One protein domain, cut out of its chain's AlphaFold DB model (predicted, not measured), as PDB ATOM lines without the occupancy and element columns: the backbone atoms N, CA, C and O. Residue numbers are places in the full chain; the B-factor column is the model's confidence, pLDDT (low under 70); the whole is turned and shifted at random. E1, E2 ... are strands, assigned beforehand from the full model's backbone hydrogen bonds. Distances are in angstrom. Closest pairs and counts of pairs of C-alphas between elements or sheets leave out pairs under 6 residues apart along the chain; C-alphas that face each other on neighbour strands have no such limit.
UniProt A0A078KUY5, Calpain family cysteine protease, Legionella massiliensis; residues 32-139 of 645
ATOM      1  N   GLY A  32     140.210 109.597  94.475       89.75
ATOM      2  CA  GLY A  32     139.675 110.844  94.987       89.75
ATOM      3  C   GLY A  32     139.537 111.895  93.898       89.75
ATOM      4  O   GLY A  32     140.358 111.991  92.986       89.75
ATOM      5  N   VAL A  33     138.477 112.682  94.014       91.62
ATOM      6  CA  VAL A  33     138.126 113.757  93.089       91.62
ATOM      7  C   VAL A  33     138.139 115.095  93.808       91.62
ATOM      8  O   VAL A  33     137.929 115.159  95.018       91.62
ATOM      9  N   GLU A  34     138.365 116.166  93.058       90.56
ATOM     10  CA  GLU A  34     138.297 117.523  93.590       90.56
ATOM     11  C   GLU A  34     136.871 117.860  94.021       90.56
ATOM     12  O   GLU A  34     135.894 117.649  93.292       90.56
ATOM     13  N   ALA A  35     136.756 118.404  95.221       89.88
ATOM     14  CA  ALA A  35     135.510 118.776  95.843       89.88
ATOM     15  C   ALA A  35     135.687 120.038  96.691       89.88
ATOM     16  O   ALA A  35     136.795 120.466  96.998       89.88
ATOM     17  N   GLU A  36     134.570 120.635  97.071       91.62
ATOM     18  CA  GLU A  36     134.523 121.748  98.006       91.62
ATOM     19  C   GLU A  36     133.627 121.401  99.187       91.62
ATOM     20  O   GLU A  36     132.628 120.678  99.081       91.62
ATOM     21  N   VAL A  37     133.969 121.981 100.324       89.62
ATOM     22  CA  VAL A  37     133.128 121.984 101.514       89.62
ATOM     23  C   VAL A  37     131.881 122.841 101.231       89.62
ATOM     24  O   VAL A  37     131.989 124.043 100.997       89.62
ATOM     25  N   SER A  38     130.685 122.245 101.186       83.50
ATOM     26  CA  SER A  38     129.515 122.872 100.537       83.50
ATOM     27  C   SER A  38     128.345 123.227 101.446       83.50
ATOM     28  O   SER A  38     127.593 124.156 101.140       83.50
ATOM     29  N   ARG A  39     128.149 122.481 102.537       69.12
ATOM     30  CA  ARG A  39     127.186 122.839 103.592       69.12
ATOM     31  C   ARG A  39     127.913 123.726 104.618       69.12
ATOM     32  O   ARG A  39     129.123 123.693 104.697       69.12
ATOM     33  N   LEU A  40     127.285 124.620 105.365       53.16
ATOM     34  CA  LEU A  40     126.081 124.427 106.156       53.16
ATOM     35  C   LEU A  40     125.261 125.717 106.252       53.16
ATOM     36  O   LEU A  40     125.685 126.793 105.834       53.16
ATOM     37  N   THR A  41     124.072 125.554 106.832       54.03
ATOM     38  CA  THR A  41     123.342 126.566 107.603       54.03
ATOM     39  C   THR A  41     124.273 127.711 108.039       54.03
ATOM     40  O   THR A  41     125.291 127.414 108.670       54.03
ATOM     41  N   PRO A  42     123.974 128.978 107.688       53.69
ATOM     42  CA  PRO A  42     124.868 130.110 107.936       53.69
ATOM     43  C   PRO A  42     125.481 130.076 109.346       53.69
ATOM     44  O   PRO A  42     124.750 129.969 110.328       53.69
ATOM     45  N   GLY A  43     126.817 130.115 109.438       63.00
ATOM     46  CA  GLY A  43     127.558 130.175 110.707       63.00
ATOM     47  C   GLY A  43     128.058 128.848 111.301       63.00
ATOM     48  O   GLY A  43     128.654 128.878 112.374       63.00
ATOM     49  N   LYS A  44     127.864 127.687 110.654       72.44
ATOM     50  CA  LYS A  44     128.409 126.403 111.150       72.44
ATOM     51  C   LYS A  44     129.642 125.952 110.366       72.44
ATOM     52  O   LYS A  44     129.545 125.682 109.172       72.44
ATOM     53  N   GLN A  45     130.775 125.827 111.056       81.06
ATOM     54  CA  GLN A  45     131.986 125.205 110.517       81.06
ATOM     55  C   GLN A  45     131.821 123.678 110.400       81.06
ATOM     56  O   GLN A  45     131.030 123.073 111.131       81.06
ATOM     57  N   ILE A  46     132.555 123.047 109.479       86.75
ATOM     58  CA  ILE A  46     132.503 121.593 109.267       86.75
ATOM     59  C   ILE A  46     133.646 120.893 109.992       86.75
ATOM     60  O   ILE A  46     134.812 121.184 109.763       86.75
ATOM     61  N   ALA A  47     133.281 119.922 110.822       89.50
ATOM     62  CA  ALA A  47     134.204 119.033 111.507       89.50
ATOM     63  C   ALA A  47     134.953 118.108 110.532       89.50
ATOM     64  O   ALA A  47     134.320 117.339 109.800       89.50
ATOM     65  N   LEU A  48     136.285 118.162 110.581       93.25
ATOM     66  CA  LEU A  48     137.196 117.157 110.037       93.25
ATOM     67  C   LEU A  48     137.640 116.230 111.176       93.25
ATOM     68  O   LEU A  48     138.203 116.699 112.166       93.25
ATOM     69  N   PHE A  49     137.380 114.932 111.034       94.62
ATOM     70  CA  PHE A  49     137.736 113.915 112.029       94.62
ATOM     71  C   PHE A  49     138.939 113.096 111.553       94.62
ATOM     72  O   PHE A  49     138.933 112.664 110.407       94.62
ATOM     73  N   ASP A  50     139.925 112.806 112.400       93.44
ATOM     74  CA  ASP A  50     141.099 112.019 111.962       93.44
ATOM     75  C   ASP A  50     140.826 110.513 111.997       93.44
ATOM     76  O   ASP A  50     141.386 109.739 111.221       93.44
ATOM     77  N   ALA A  51     139.921 110.090 112.884       94.00
ATOM     78  CA  ALA A  51     139.522 108.699 113.007       94.00
ATOM     79  C   ALA A  51     138.413 108.339 111.999       94.00
ATOM     80  O   ALA A  51     137.444 109.098 111.839       94.00
ATOM     81  N   PRO A  52     138.496 107.157 111.359       94.62
ATOM     82  CA  PRO A  52     137.432 106.676 110.495       94.62
ATOM     83  C   PRO A  52     136.123 106.488 111.274       94.62
ATOM     84  O   PRO A  52     136.140 106.217 112.478       94.62
ATOM     85  N   PRO A  53     134.963 106.592 110.605       95.00
ATOM     86  CA  PRO A  53     133.684 106.331 111.245       95.00
ATOM     87  C   PRO A  53     133.557 104.864 111.674       95.00
ATOM     88  O   PRO A  53     133.891 103.941 110.928       95.00
ATOM     89  N   GLU A  54     132.989 104.653 112.857       95.50
ATOM     90  CA  GLU A  54     132.706 103.335 113.423       95.50
ATOM     91  C   GLU A  54     131.198 103.079 113.503       95.50
ATOM     92  O   GLU A  54     130.407 104.006 113.689       95.50
ATOM     93  N   LEU A  55     130.787 101.810 113.409       95.00
ATOM     94  CA  LEU A  55     129.386 101.420 113.560       95.00
ATOM     95  C   LEU A  55     128.974 101.447 115.042       95.00
ATOM     96  O   LEU A  55     129.468 100.660 115.846       95.00
ATOM     97  N   LYS A  56     128.028 102.318 115.402       94.25
ATOM     98  CA  LYS A  56     127.391 102.381 116.726       94.25
ATOM     99  C   LYS A  56     125.882 102.488 116.593       94.25
ATOM    100  O   LYS A  56     125.388 103.361 115.886       94.25
ATOM    101  N   ASN A  57     125.137 101.648 117.309       94.62
ATOM    102  CA  ASN A  57     123.667 101.671 117.297       94.62
ATOM    103  C   ASN A  57     123.099 101.678 115.860       94.62
ATOM    104  O   ASN A  57     122.236 102.490 115.527       94.62
ATOM    105  N   ASN A  58     123.643 100.816 114.991       92.62
ATOM    106  CA  ASN A  58     123.299 100.714 113.565       92.62
ATOM    107  C   ASN A  58     123.545 101.988 112.730       92.62
ATOM    108  O   ASN A  58     122.965 102.143 111.655       92.62
ATOM    109  N   LYS A  59     124.399 102.908 113.197       93.94
ATOM    110  CA  LYS A  59     124.802 104.113 112.462       93.94
ATOM    111  C   LYS A  59     126.312 104.303 112.513       93.94
ATOM    112  O   LYS A  59     126.935 104.110 113.549       93.94
ATOM    113  N   TYR A  60     126.894 104.719 111.397       94.75
ATOM    114  CA  TYR A  60     128.301 105.094 111.355       94.75
ATOM    115  C   TYR A  60     128.499 106.482 111.965       94.75
ATOM    116  O   TYR A  60     127.774 107.419 111.623       94.75
ATOM    117  N   VAL A  61     129.459 106.605 112.880       94.44
ATOM    118  CA  VAL A  61     129.807 107.863 113.551       94.44
ATOM    119  C   VAL A  61     131.320 107.972 113.729       94.44
ATOM    120  O   VAL A  61     131.967 107.026 114.175       94.44
ATOM    121  N   CYS A  62     131.895 109.132 113.411       92.00
ATOM    122  CA  CYS A  62     133.260 109.463 113.831       92.00
ATOM    123  C   CYS A  62     133.269 109.762 115.338       92.00
ATOM    124  O   CYS A  62     132.353 110.416 115.846       92.00
ATOM    125  N   LYS A  63     134.275 109.259 116.061       87.56
ATOM    126  CA  LYS A  63     134.527 109.593 117.473       87.56
ATOM    127  C   LYS A  63     135.579 110.702 117.573       87.56
ATOM    128  O   LYS A  63     136.391 110.851 116.667       87.56
ATOM    129  N   GLY A  64     135.610 111.371 118.725       83.25
ATOM    130  CA  GLY A  64     136.620 112.373 119.066       83.25
ATOM    131  C   GLY A  64     136.158 113.800 118.796       83.25
ATOM    132  O   GLY A  64     135.157 114.025 118.110       83.25
ATOM    133  N   GLU A  65     136.890 114.748 119.372       80.94
ATOM    134  CA  GLU A  65     136.761 116.156 119.011       80.94
ATOM    135  C   GLU A  65     137.278 116.355 117.581       80.94
ATOM    136  O   GLU A  65     138.257 115.711 117.191       80.94
ATOM    137  N   PRO A  66     136.626 117.203 116.770       83.56
ATOM    138  CA  PRO A  66     137.133 117.515 115.447       83.56
ATOM    139  C   PRO A  66     138.485 118.208 115.572       83.56
ATOM    140  O   PRO A  66     138.612 119.214 116.265       83.56
ATOM    141  N   GLU A  67     139.489 117.706 114.865       78.62
ATOM    142  CA  GLU A  67     140.833 118.284 114.936       78.62
ATOM    143  C   GLU A  67     140.899 119.616 114.176       78.62
ATOM    144  O   GLU A  67     141.711 120.488 114.474       78.62
ATOM    145  N   ARG A  68     140.021 119.798 113.179       84.50
ATOM    146  CA  ARG A  68     139.905 121.055 112.439       84.50
ATOM    147  C   ARG A  68     138.470 121.351 112.037       84.50
ATOM    148  O   ARG A  68     137.680 120.459 111.727       84.50
ATOM    149  N   LEU A  69     138.175 122.641 111.992       85.44
ATOM    150  CA  LEU A  69     136.931 123.199 111.503       85.44
ATOM    151  C   LEU A  69     137.187 123.833 110.130       85.44
ATOM    152  O   LEU A  69     138.075 124.670 109.978       85.44
ATOM    153  N   LEU A  70     136.462 123.365 109.116       86.69
ATOM    154  CA  LEU A  70     136.609 123.793 107.727       86.69
ATOM    155  C   LEU A  70     135.537 124.813 107.352       86.69
ATOM    156  O   LEU A  70     134.370 124.691 107.742       86.69
ATOM    157  N   GLU A  71     135.948 125.796 106.559       85.94
ATOM    158  CA  GLU A  71     135.077 126.826 106.004       85.94
ATOM    159  C   GLU A  71     134.433 126.370 104.691       85.94
ATOM    160  O   GLU A  71     134.943 125.502 103.979       85.94
ATOM    161  N   LYS A  72     133.289 126.971 104.352       85.75
ATOM    162  CA  LYS A  72     132.618 126.732 103.072       85.75
ATOM    163  C   LYS A  72     133.523 127.167 101.915       85.75
ATOM    164  O   LYS A  72     134.114 128.238 101.963       85.75
ATOM    165  N   GLY A  73     133.558 126.367 100.855       84.75
ATOM    166  CA  GLY A  73     134.374 126.616  99.668       84.75
ATOM    167  C   GLY A  73     135.822 126.151  99.812       84.75
ATOM    168  O   GLY A  73     136.578 126.263  98.854       84.75
ATOM    169  N   HIS A  74     136.219 125.603 100.968       88.25
ATOM    170  CA  HIS A  74     137.565 125.064 101.128       88.25
ATOM    171  C   HIS A  74     137.776 123.885 100.157       88.25
ATOM    172  O   HIS A  74     136.956 122.953 100.170       88.25
ATOM    173  N   PRO A  75     138.828 123.913  99.316       91.31
ATOM    174  CA  PRO A  75     139.098 122.850  98.364       91.31
ATOM    175  C   PRO A  75     139.600 121.611  99.099       91.31
ATOM    176  O   PRO A  75     140.451 121.681  99.986       91.31
ATOM    177  N   VAL A  76     139.055 120.460  98.731       94.56
ATOM    178  CA  VAL A  76     139.453 119.159  99.261       94.56
ATOM    179  C   VAL A  76     139.497 118.145  98.133       94.56
ATOM    180  O   VAL A  76     138.765 118.245  97.150       94.56
ATOM    181  N   LEU A  77     140.318 117.118  98.284       95.06
ATOM    182  CA  LEU A  77     140.086 115.875  97.567       95.06
ATOM    183  C   LEU A  77     139.117 115.025  98.371       95.06
ATOM    184  O   LEU A  77     139.162 115.032  99.598       95.06
ATOM    185  N   SER A  78     138.238 114.294  97.698       94.12
ATOM    186  CA  SER A  78     137.241 113.456  98.351       94.12
ATOM    187  C   SER A  78     137.102 112.114  97.657       94.12
ATOM    188  O   SER A  78     136.977 112.043  96.433       94.12
ATOM    189  N   ARG A  79     137.064 111.041  98.450       93.62
ATOM    190  CA  ARG A  79     136.691 109.701  97.994       93.62
ATOM    191  C   ARG A  79     135.689 109.055  98.951       93.62
ATOM    192  O   ARG A  79     135.808 109.228 100.167       93.62
ATOM    193  N   PRO A  80     134.715 108.285  98.434       90.88
ATOM    194  CA  PRO A  80     133.819 107.485  99.265       90.88
ATOM    195  C   PRO A  80     134.580 106.612 100.268       90.88
ATOM    196  O   PRO A  80     135.509 105.897  99.880       90.88
ATOM    197  N   TYR A  81     134.166 106.644 101.537       92.00
ATOM    198  CA  TYR A  81     134.694 105.747 102.559       92.00
ATOM    199  C   TYR A  81     133.722 104.592 102.794       92.00
ATOM    200  O   TYR A  81     132.585 104.783 103.237       92.00
ATOM    201  N   HIS A  82     134.191 103.385 102.494       90.62
ATOM    202  CA  HIS A  82     133.442 102.152 102.686       90.62
ATOM    203  C   HIS A  82     134.134 101.288 103.731       90.62
ATOM    204  O   HIS A  82     135.362 101.251 103.799       90.62
ATOM    205  N   VAL A  83     133.346 100.525 104.480       90.19
ATOM    206  CA  VAL A  83     133.855  99.481 105.376       90.19
ATOM    207  C   VAL A  83     133.321  98.122 104.948       90.19
ATOM    208  O   VAL A  83     132.278  98.037 104.301       90.19
ATOM    209  N   LYS A  84     134.030  97.049 105.306       88.56
ATOM    210  CA  LYS A  84     133.529  95.687 105.109       88.56
ATOM    211  C   LYS A  84     132.608  95.310 106.270       88.56
ATOM    212  O   LYS A  84     132.980  95.500 107.424       88.56
ATOM    213  N   ASN A  85     131.425  94.778 105.970       88.62
ATOM    214  CA  ASN A  85     130.581  94.136 106.980       88.62
ATOM    215  C   ASN A  85     131.110  92.730 107.333       88.62
ATOM    216  O   ASN A  85     132.092  92.264 106.756       88.62
ATOM    217  N   GLU A  86     130.432  92.028 108.243       88.50
ATOM    218  CA  GLU A  86     130.779  90.656 108.664       88.50
ATOM    219  C   GLU A  86     130.820  89.649 107.500       88.50
ATOM    220  O   GLU A  86     131.528  88.649 107.559       88.50
ATOM    221  N   LYS A  87     130.098  89.931 106.409       86.31
ATOM    222  CA  LYS A  87     130.081  89.125 105.179       86.31
ATOM    223  C   LYS A  87     131.159  89.551 104.172       86.31
ATOM    224  O   LYS A  87     131.158  89.080 103.039       86.31
ATOM    225  N   GLY A  88     132.033  90.488 104.540       82.06
ATOM    226  CA  GLY A  88     133.071  91.043 103.672       82.06
ATOM    227  C   GLY A  88     132.566  92.013 102.595       82.06
ATOM    228  O   GLY A  88     133.360  92.449 101.760       82.06
ATOM    229  N   GLN A  89     131.278  92.369 102.594       82.06
ATOM    230  CA  GLN A  89     130.681  93.273 101.607       82.06
ATOM    231  C   GLN A  89     130.994  94.729 101.961       82.06
ATOM    232  O   GLN A  89     130.938  95.104 103.130       82.06
ATOM    233  N   LEU A  90     131.289  95.555 100.953       83.19
ATOM    234  CA  LEU A  90     131.493  96.992 101.142       83.19
ATOM    235  C   LEU A  90     130.157  97.686 101.440       83.19
ATOM    236  O   LEU A  90     129.195  97.528 100.689       83.19
ATOM    237  N   VAL A  91     130.117  98.470 102.514       90.62
ATOM    238  CA  VAL A  91     128.952  99.244 102.959       90.62
ATOM    239  C   VAL A  91     129.298 100.733 102.934       90.62
ATOM    240  O   VAL A  91     130.371 101.121 103.402       90.62
ATOM    241  N   ASP A  92     128.407 101.562 102.377       92.38
ATOM    242  CA  ASP A  92     128.530 103.028 102.422       92.38
ATOM    243  C   ASP A  92     128.338 103.503 103.869       92.38
ATOM    244  O   ASP A  92     127.322 103.217 104.505       92.38
ATOM    245  N   THR A  93     129.328 104.220 104.394       94.69
ATOM    246  CA  THR A  93     129.289 104.746 105.764       94.69
ATOM    247  C   THR A  93     128.511 106.057 105.874       94.69
ATOM    248  O   THR A  93     128.220 106.508 106.980       94.69
ATOM    249  N   GLY A  94     128.189 106.706 104.752       94.56
ATOM    250  CA  GLY A  94     127.703 108.086 104.727       94.56
ATOM    251  C   GLY A  94     128.807 109.124 104.963       94.56
ATOM    252  O   GLY A  94     128.513 110.319 105.048       94.56
ATOM    253  N   TYR A  95     130.068 108.691 105.044       95.44
ATOM    254  CA  TYR A  95     131.248 109.541 105.157       95.44
ATOM    255  C   TYR A  95     132.133 109.417 103.916       95.44
ATOM    256  O   TYR A  95     132.106 108.437 103.167       95.44
ATOM    257  N   VAL A  96     132.946 110.442 103.714       94.88
ATOM    258  CA  VAL A  96     134.002 110.490 102.713       94.88
ATOM    259  C   VAL A  96     135.338 110.664 103.414       94.88
ATOM    260  O   VAL A  96     135.441 111.394 104.401       94.88
ATOM    261  N   HIS A  97     136.354 109.988 102.892       95.81
ATOM    262  CA  HIS A  97     137.736 110.260 103.243       95.81
ATOM    263  C   HIS A  97     138.175 111.467 102.414       95.81
ATOM    264  O   HIS A  97     138.047 111.439 101.188       95.81
ATOM    265  N   VAL A  98     138.651 112.526 103.055       96.06
ATOM    266  CA  VAL A  98     139.078 113.761 102.402       96.06
ATOM    267  C   VAL A  98     140.546 114.051 102.659       96.06
ATOM    268  O   VAL A  98     141.080 113.668 103.696       96.06
ATOM    269  N   ALA A  99     141.165 114.771 101.730       96.62
ATOM    270  CA  ALA A  99     142.471 115.372 101.932       96.62
ATOM    271  C   ALA A  99     142.413 116.879 101.684       96.62
ATOM    272  O   ALA A  99     141.926 117.331 100.645       96.62
ATOM    273  N   LEU A 100     142.922 117.643 102.645       95.00
ATOM    274  CA  LEU A 100     143.254 119.050 102.480       95.00
ATOM    275  C   LEU A 100     144.561 119.139 101.701       95.00
ATOM    276  O   LEU A 100     145.506 118.394 101.990       95.00
ATOM    277  N   TYR A 101     144.622 120.053 100.744       94.69
ATOM    278  CA  TYR A 101     145.796 120.202  99.903       94.69
ATOM    279  C   TYR A 101     146.104 121.660  99.584       94.69
ATOM    280  O   TYR A 101     145.233 122.526  99.631       94.69
ATOM    281  N   GLU A 102     147.360 121.893  99.232       92.81
ATOM    282  CA  GLU A 102     147.857 123.138  98.649       92.81
ATOM    283  C   GLU A 102     148.221 122.856  97.195       92.81
ATOM    284  O   GLU A 102     148.649 121.742  96.879       92.81
ATOM    285  N   VAL A 103     148.056 123.845  96.315       90.19
ATOM    286  CA  VAL A 103     148.642 123.754  94.973       90.19
ATOM    287  C   VAL A 103     150.149 123.786  95.137       90.19
ATOM    288  O   VAL A 103     150.694 124.657  95.814       90.19
ATOM    289  N   ASP A 104     150.802 122.809  94.533       87.31
ATOM    290  CA  ASP A 104     152.242 122.727  94.537       87.31
ATOM    291  C   ASP A 104     152.787 123.398  93.284       87.31
ATOM    292  O   ASP A 104     152.657 122.878  92.174       87.31
ATOM    293  N   ASN A 105     153.352 124.586  93.473       82.62
ATOM    294  CA  ASN A 105     153.951 125.352  92.386       82.62
ATOM    295  C   ASN A 105     155.365 124.850  92.044       82.62
ATOM    296  O   ASN A 105     155.929 125.286  91.041       82.62
ATOM    297  N   GLU A 106     155.949 123.949  92.849       71.75
ATOM    298  CA  GLU A 106     157.236 123.326  92.536       71.75
ATOM    299  C   GLU A 106     157.061 122.403  91.319       71.75
ATOM    300  O   GLU A 106     156.355 121.394  91.380       71.75
ATOM    301  N   GLY A 107     157.703 122.752  90.197       62.75
ATOM    302  CA  GLY A 107     157.592 122.006  88.939       62.75
ATOM    303  C   GLY A 107     156.527 122.525  87.968       62.75
ATOM    304  O   GLY A 107     156.107 121.793  87.072       62.75
ATOM    305  N   MET A 108     156.074 123.775  88.121       73.50
ATOM    306  CA  MET A 108     155.398 124.480  87.029       73.50
ATOM    307  C   MET A 108     156.358 124.651  85.851       73.50
ATOM    308  O   MET A 108     157.387 125.304  85.971       73.50
ATOM    309  N   ASN A 109     155.991 124.083  84.709       72.56
ATOM    310  CA  ASN A 109     156.742 124.166  83.468       72.56
ATOM    311  C   ASN A 109     155.784 124.617  82.361       72.56
ATOM    312  O   ASN A 109     154.926 123.848  81.929       72.56
ATOM    313  N   SER A 110     155.908 125.868  81.915       76.50
ATOM    314  CA  SER A 110     155.009 126.451  80.907       76.50
ATOM    315  C   SER A 110     154.947 125.659  79.600       76.50
ATOM    316  O   SER A 110     153.962 125.778  78.873       76.50
ATOM    317  N   ASP A 111     155.961 124.840  79.325       75.25
ATOM    318  CA  ASP A 111     156.096 124.071  78.088       75.25
ATOM    319  C   ASP A 111     155.420 122.695  78.175       75.25
ATOM    320  O   ASP A 111     155.291 121.995  77.166       75.25
ATOM    321  N   LEU A 112     154.984 122.308  79.376       80.75
ATOM    322  CA  LEU A 112     154.203 121.108  79.637       80.75
ATOM    323  C   LEU A 112     152.756 121.511  79.952       80.75
ATOM    324  O   LEU A 112     152.501 122.086  81.016       80.75
ATOM    325  N   PRO A 113     151.785 121.206  79.075       79.62
ATOM    326  CA  PRO A 113     150.389 121.587  79.288       79.62
ATOM    327  C   PRO A 113     149.765 120.957  80.550       79.62
ATOM    328  O   PRO A 113     148.762 121.466  81.060       79.62
ATOM    329  N   GLU A 114     150.350 119.876  81.064       79.94
ATOM    330  CA  GLU A 114     149.991 119.204  82.315       79.94
ATOM    331  C   GLU A 114     150.575 119.822  83.592       79.94
ATOM    332  O   GLU A 114     150.130 119.467  84.690       79.94
ATOM    333  N   SER A 115     151.579 120.693  83.485       74.44
ATOM    334  CA  SER A 115     152.319 121.161  84.656       74.44
ATOM    335  C   SER A 115     151.483 122.090  85.542       74.44
ATOM    336  O   SER A 115     150.419 122.589  85.162       74.44
ATOM    337  N   GLY A 116     151.942 122.303  86.779       63.78
ATOM    338  CA  GLY A 116     151.286 123.225  87.717       63.78
ATOM    339  C   GLY A 116     149.981 122.719  88.321       63.78
ATOM    340  O   GLY A 116     149.264 123.459  88.991       63.78
ATOM    341  N   LYS A 117     149.675 121.443  88.097       79.25
ATOM    342  CA  LYS A 117     148.527 120.736  88.674       79.25
ATOM    343  C   LYS A 117     148.936 119.831  89.840       79.25
ATOM    344  O   LYS A 117     148.121 119.053  90.336       79.25
ATOM    345  N   GLY A 118     150.197 119.930  90.262       86.19
ATOM    346  CA  GLY A 118     150.734 119.318  91.468       86.19
ATOM    347  C   GLY A 118     149.992 119.795  92.703       86.19
ATOM    348  O   GLY A 118     149.559 120.942  92.788       86.19
ATOM    349  N   ILE A 119     149.838 118.899  93.673       91.81
ATOM    350  CA  ILE A 119     149.310 119.256  94.983       91.81
ATOM    351  C   ILE A 119     150.172 118.655  96.083       91.81
ATOM    352  O   ILE A 119     150.758 117.579  95.927       91.81
ATOM    353  N   LYS A 120     150.183 119.327  97.229       92.25
ATOM    354  CA  LYS A 120     150.767 118.826  98.467       92.25
ATOM    355  C   LYS A 120     149.651 118.507  99.444       92.25
ATOM    356  O   LYS A 120     148.869 119.383  99.803       92.25
ATOM    357  N   ILE A 121     149.580 117.252  99.882       94.12
ATOM    358  CA  ILE A 121     148.627 116.843 100.915       94.12
ATOM    359  C   ILE A 121     149.082 117.429 102.251       94.12
ATOM    360  O   ILE A 121     150.169 117.114 102.735       94.12
ATOM    361  N   ILE A 122     148.249 118.291 102.830       94.62
ATOM    362  CA  ILE A 122     148.480 118.889 104.151       94.62
ATOM    363  C   ILE A 122     148.033 117.908 105.221       94.62
ATOM    364  O   ILE A 122     148.717 117.692 106.218       94.62
ATOM    365  N   LYS A 123     146.825 117.371 105.031       94.25
ATOM    366  CA  LYS A 123     146.120 116.621 106.056       94.25
ATOM    367  C   LYS A 123     145.013 115.765 105.466       94.25
ATOM    368  O   LYS A 123     144.308 116.203 104.564       94.25
ATOM    369  N   GLU A 124     144.813 114.594 106.048       95.38
ATOM    370  CA  GLU A 124     143.725 113.676 105.723       95.38
ATOM    371  C   GLU A 124     142.722 113.584 106.881       95.38
ATOM    372  O   GLU A 124     143.055 113.881 108.028       95.38
ATOM    373  N   GLY A 125     141.482 113.207 106.583       95.69
ATOM    374  CA  GLY A 125     140.458 112.967 107.600       95.69
ATOM    375  C   GLY A 125     139.092 112.642 107.003       95.69
ATOM    376  O   GLY A 125     138.944 112.423 105.805       95.69
ATOM    377  N   TYR A 126     138.057 112.604 107.829       96.12
ATOM    378  CA  TYR A 126     136.732 112.121 107.464       96.12
ATOM    379  C   TYR A 126     135.687 113.207 107.663       96.12
ATOM    380  O   TYR A 126     135.680 113.912 108.673       96.12
ATOM    381  N   ILE A 127     134.781 113.329 106.694       94.56
ATOM    382  CA  ILE A 127     133.659 114.275 106.721       94.56
ATOM    383  C   ILE A 127     132.395 113.545 106.255       94.56
ATOM    384  O   ILE A 127     132.468 112.596 105.475       94.56
ATOM    385  N   LYS A 128     131.215 113.973 106.715       93.38
ATOM    386  CA  LYS A 128     129.945 113.475 106.169       93.38
ATOM    387  C   LYS A 128     129.824 113.780 104.675       93.38
ATOM    388  O   LYS A 128     130.139 114.876 104.218       93.38
ATOM    389  N   LYS A 129     129.313 112.820 103.910       93.25
ATOM    390  CA  LYS A 129     129.192 112.896 102.447       93.25
ATOM    391  C   LYS A 129     128.340 114.078 101.973       93.25
ATOM    392  O   LYS A 129     128.654 114.684 100.960       93.25
ATOM    393  N   ASP A 130     127.290 114.434 102.710       92.75
ATOM    394  CA  ASP A 130     126.392 115.551 102.383       92.75
ATOM    395  C   ASP A 130     126.996 116.940 102.660       92.75
ATOM    396  O   ASP A 130     126.400 117.956 102.300       92.75
ATOM    397  N   HIS A 131     128.170 116.996 103.292       92.75
ATOM    398  CA  HIS A 131     128.920 118.227 103.532       92.75
ATOM    399  C   HIS A 131     129.916 118.563 102.416       92.75
ATOM    400  O   HIS A 131     130.527 119.633 102.448       92.75
ATOM    401  N   VAL A 132     130.076 117.672 101.438       91.56
ATOM    402  CA  VAL A 132     131.025 117.813 100.336       91.56
ATOM    403  C   VAL A 132     130.262 117.902  99.015       91.56
ATOM    404  O   VAL A 132     129.379 117.092  98.733       91.56
ATOM    405  N   LYS A 133     130.625 118.872  98.175       90.81
ATOM    406  CA  LYS A 133     130.126 119.016  96.803       90.81
ATOM    407  C   LYS A 133     131.276 118.784  95.846       90.81
ATOM    408  O   LYS A 133     132.268 119.499  95.875       90.81
ATOM    409  N   LEU A 134     131.120 117.801  94.970       87.00
ATOM    410  CA  LEU A 134     132.118 117.509  93.948       87.00
ATOM    411  C   LEU A 134     132.273 118.717  93.010       87.00
ATOM    412  O   LEU A 134     131.271 119.241  92.503       87.00
ATOM    413  N   ILE A 135     133.517 119.160  92.819       83.50
ATOM    414  CA  ILE A 135     133.911 120.178  91.840       83.50
ATOM    415  C   ILE A 135     134.119 119.460  90.523       83.50
ATOM    416  O   ILE A 135     133.398 119.744  89.586       83.50
ATOM    417  N   ASN A 136     135.012 118.477  90.478       83.94
ATOM    418  CA  ASN A 136     135.172 117.592  89.334       83.94
ATOM    419  C   ASN A 136     134.688 116.194  89.698       83.94
ATOM    420  O   ASN A 136     134.534 115.850  90.873       83.94
ATOM    421  N   GLY A 137     134.359 115.396  88.691       84.44
ATOM    422  CA  GLY A 137     133.672 114.146  88.956       84.44
ATOM    423  C   GLY A 137     133.858 113.117  87.870       84.44
ATOM    424  O   GLY A 137     134.043 113.427  86.695       84.44
ATOM    425  N   PHE A 138     133.746 111.871  88.306       87.69
ATOM    426  CA  PHE A 138     133.653 110.750  87.404       87.69
ATOM    427  C   PHE A 138     132.231 110.645  86.856       87.69
ATOM    428  O   PHE A 138     131.276 110.553  87.633       87.69
ATOM    429  N   LYS A 139     132.080 110.629  85.532       89.06
ATOM    430  CA  LYS A 139     130.807 110.299  84.881       89.06
ATOM    431  C   LYS A 139     130.903 108.890  84.322       89.06
ATOM    432  O   LYS A 139     131.909 108.526  83.719       89.06
TER     433      LYS A 139
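This is residues 32 to 139 of the 645 residues of the protein "Calpain family cysteine protease" of Legionella massiliensis (UniProt A0A078KUY5). A strongly twisted sheet of five strands, its long strands E7 and E8 sharply bent, folds round into a small, only partly closed barrel, with the short ribbon E2 and E5 near its strands E8 and E1. The hairpin E3 and E4 lies towards one end of the long axis, and the link after E7 reaches out at the other, where residues 109 to 114 stick out. The printed part has 108 residues and ten strands, E1 to E10 in chain order, with no named helix; the class is all strand. The large sheet has the order E8, E7, E6, E1, E9, all antiparallel. It is only just loose, close to compact, with a radius of gyration of the C-alphas of 15.9 A and spans of 55 by 38 by 24 A.

Start at E1, residues 33 to 37, an inner strand of the large sheet. Next look at E2, residues 46 to 48, antiparallel to E5, residues 68 to 70; N 48 and O 68 are 2.9 A apart. Between them in the chain, E3, residues 54 to 56, and E4, residues 59 to 61, form a hairpin, with N 56 and O 59 at 2.8 A. E6, residues 75 to 84, is antiparallel to E1, with N 35 and O 76 at 2.8 A. E7, residues 90 to 103, forms a hairpin with E6, with N 79 and O 97 at 2.9 A, and bends by 75 degrees at residue 93. The closest C-alphas of E4 and E7 are those of Tyr 60 and Thr 93, 5.7 A apart. E8, residues 119 to 128, completes the meander E6 E7 E8, each strand the antiparallel neighbour of the one before; N 98 and O 125 are 2.8 A apart. E8 is an edge strand and bends by 75 degrees at residue 122. The closest C-alphas of E2 and E8 are those of Leu 48 and Ile 127, 5.6 A apart. E9, residues 132 to 134, is the other edge strand, antiparallel to E1, with N 36 and O 133 at 2.8 A. E9 runs on into E10, residues 137 to 139, at 54 degrees; E10 pairs with no named strand.

Find C-alpha 33 at (138.126, 113.757, 93.089), where E1 begins its 12.8 A. E6 covers 28.5 A. E7 runs 32.4 A from C-alpha 90 at (131.493, 96.992, 101.142), and E8 covers 23.1 A. E10 ends at C-alpha 139, (130.807, 110.299, 84.881).

The two C-alphas farthest apart are those of Asn 57 and Asp 111, 55.6 A. The printed part has no cut. The link E7 to E8 is long. Look for pLDDT under 70 at residues 39 to 43, 107 and 116.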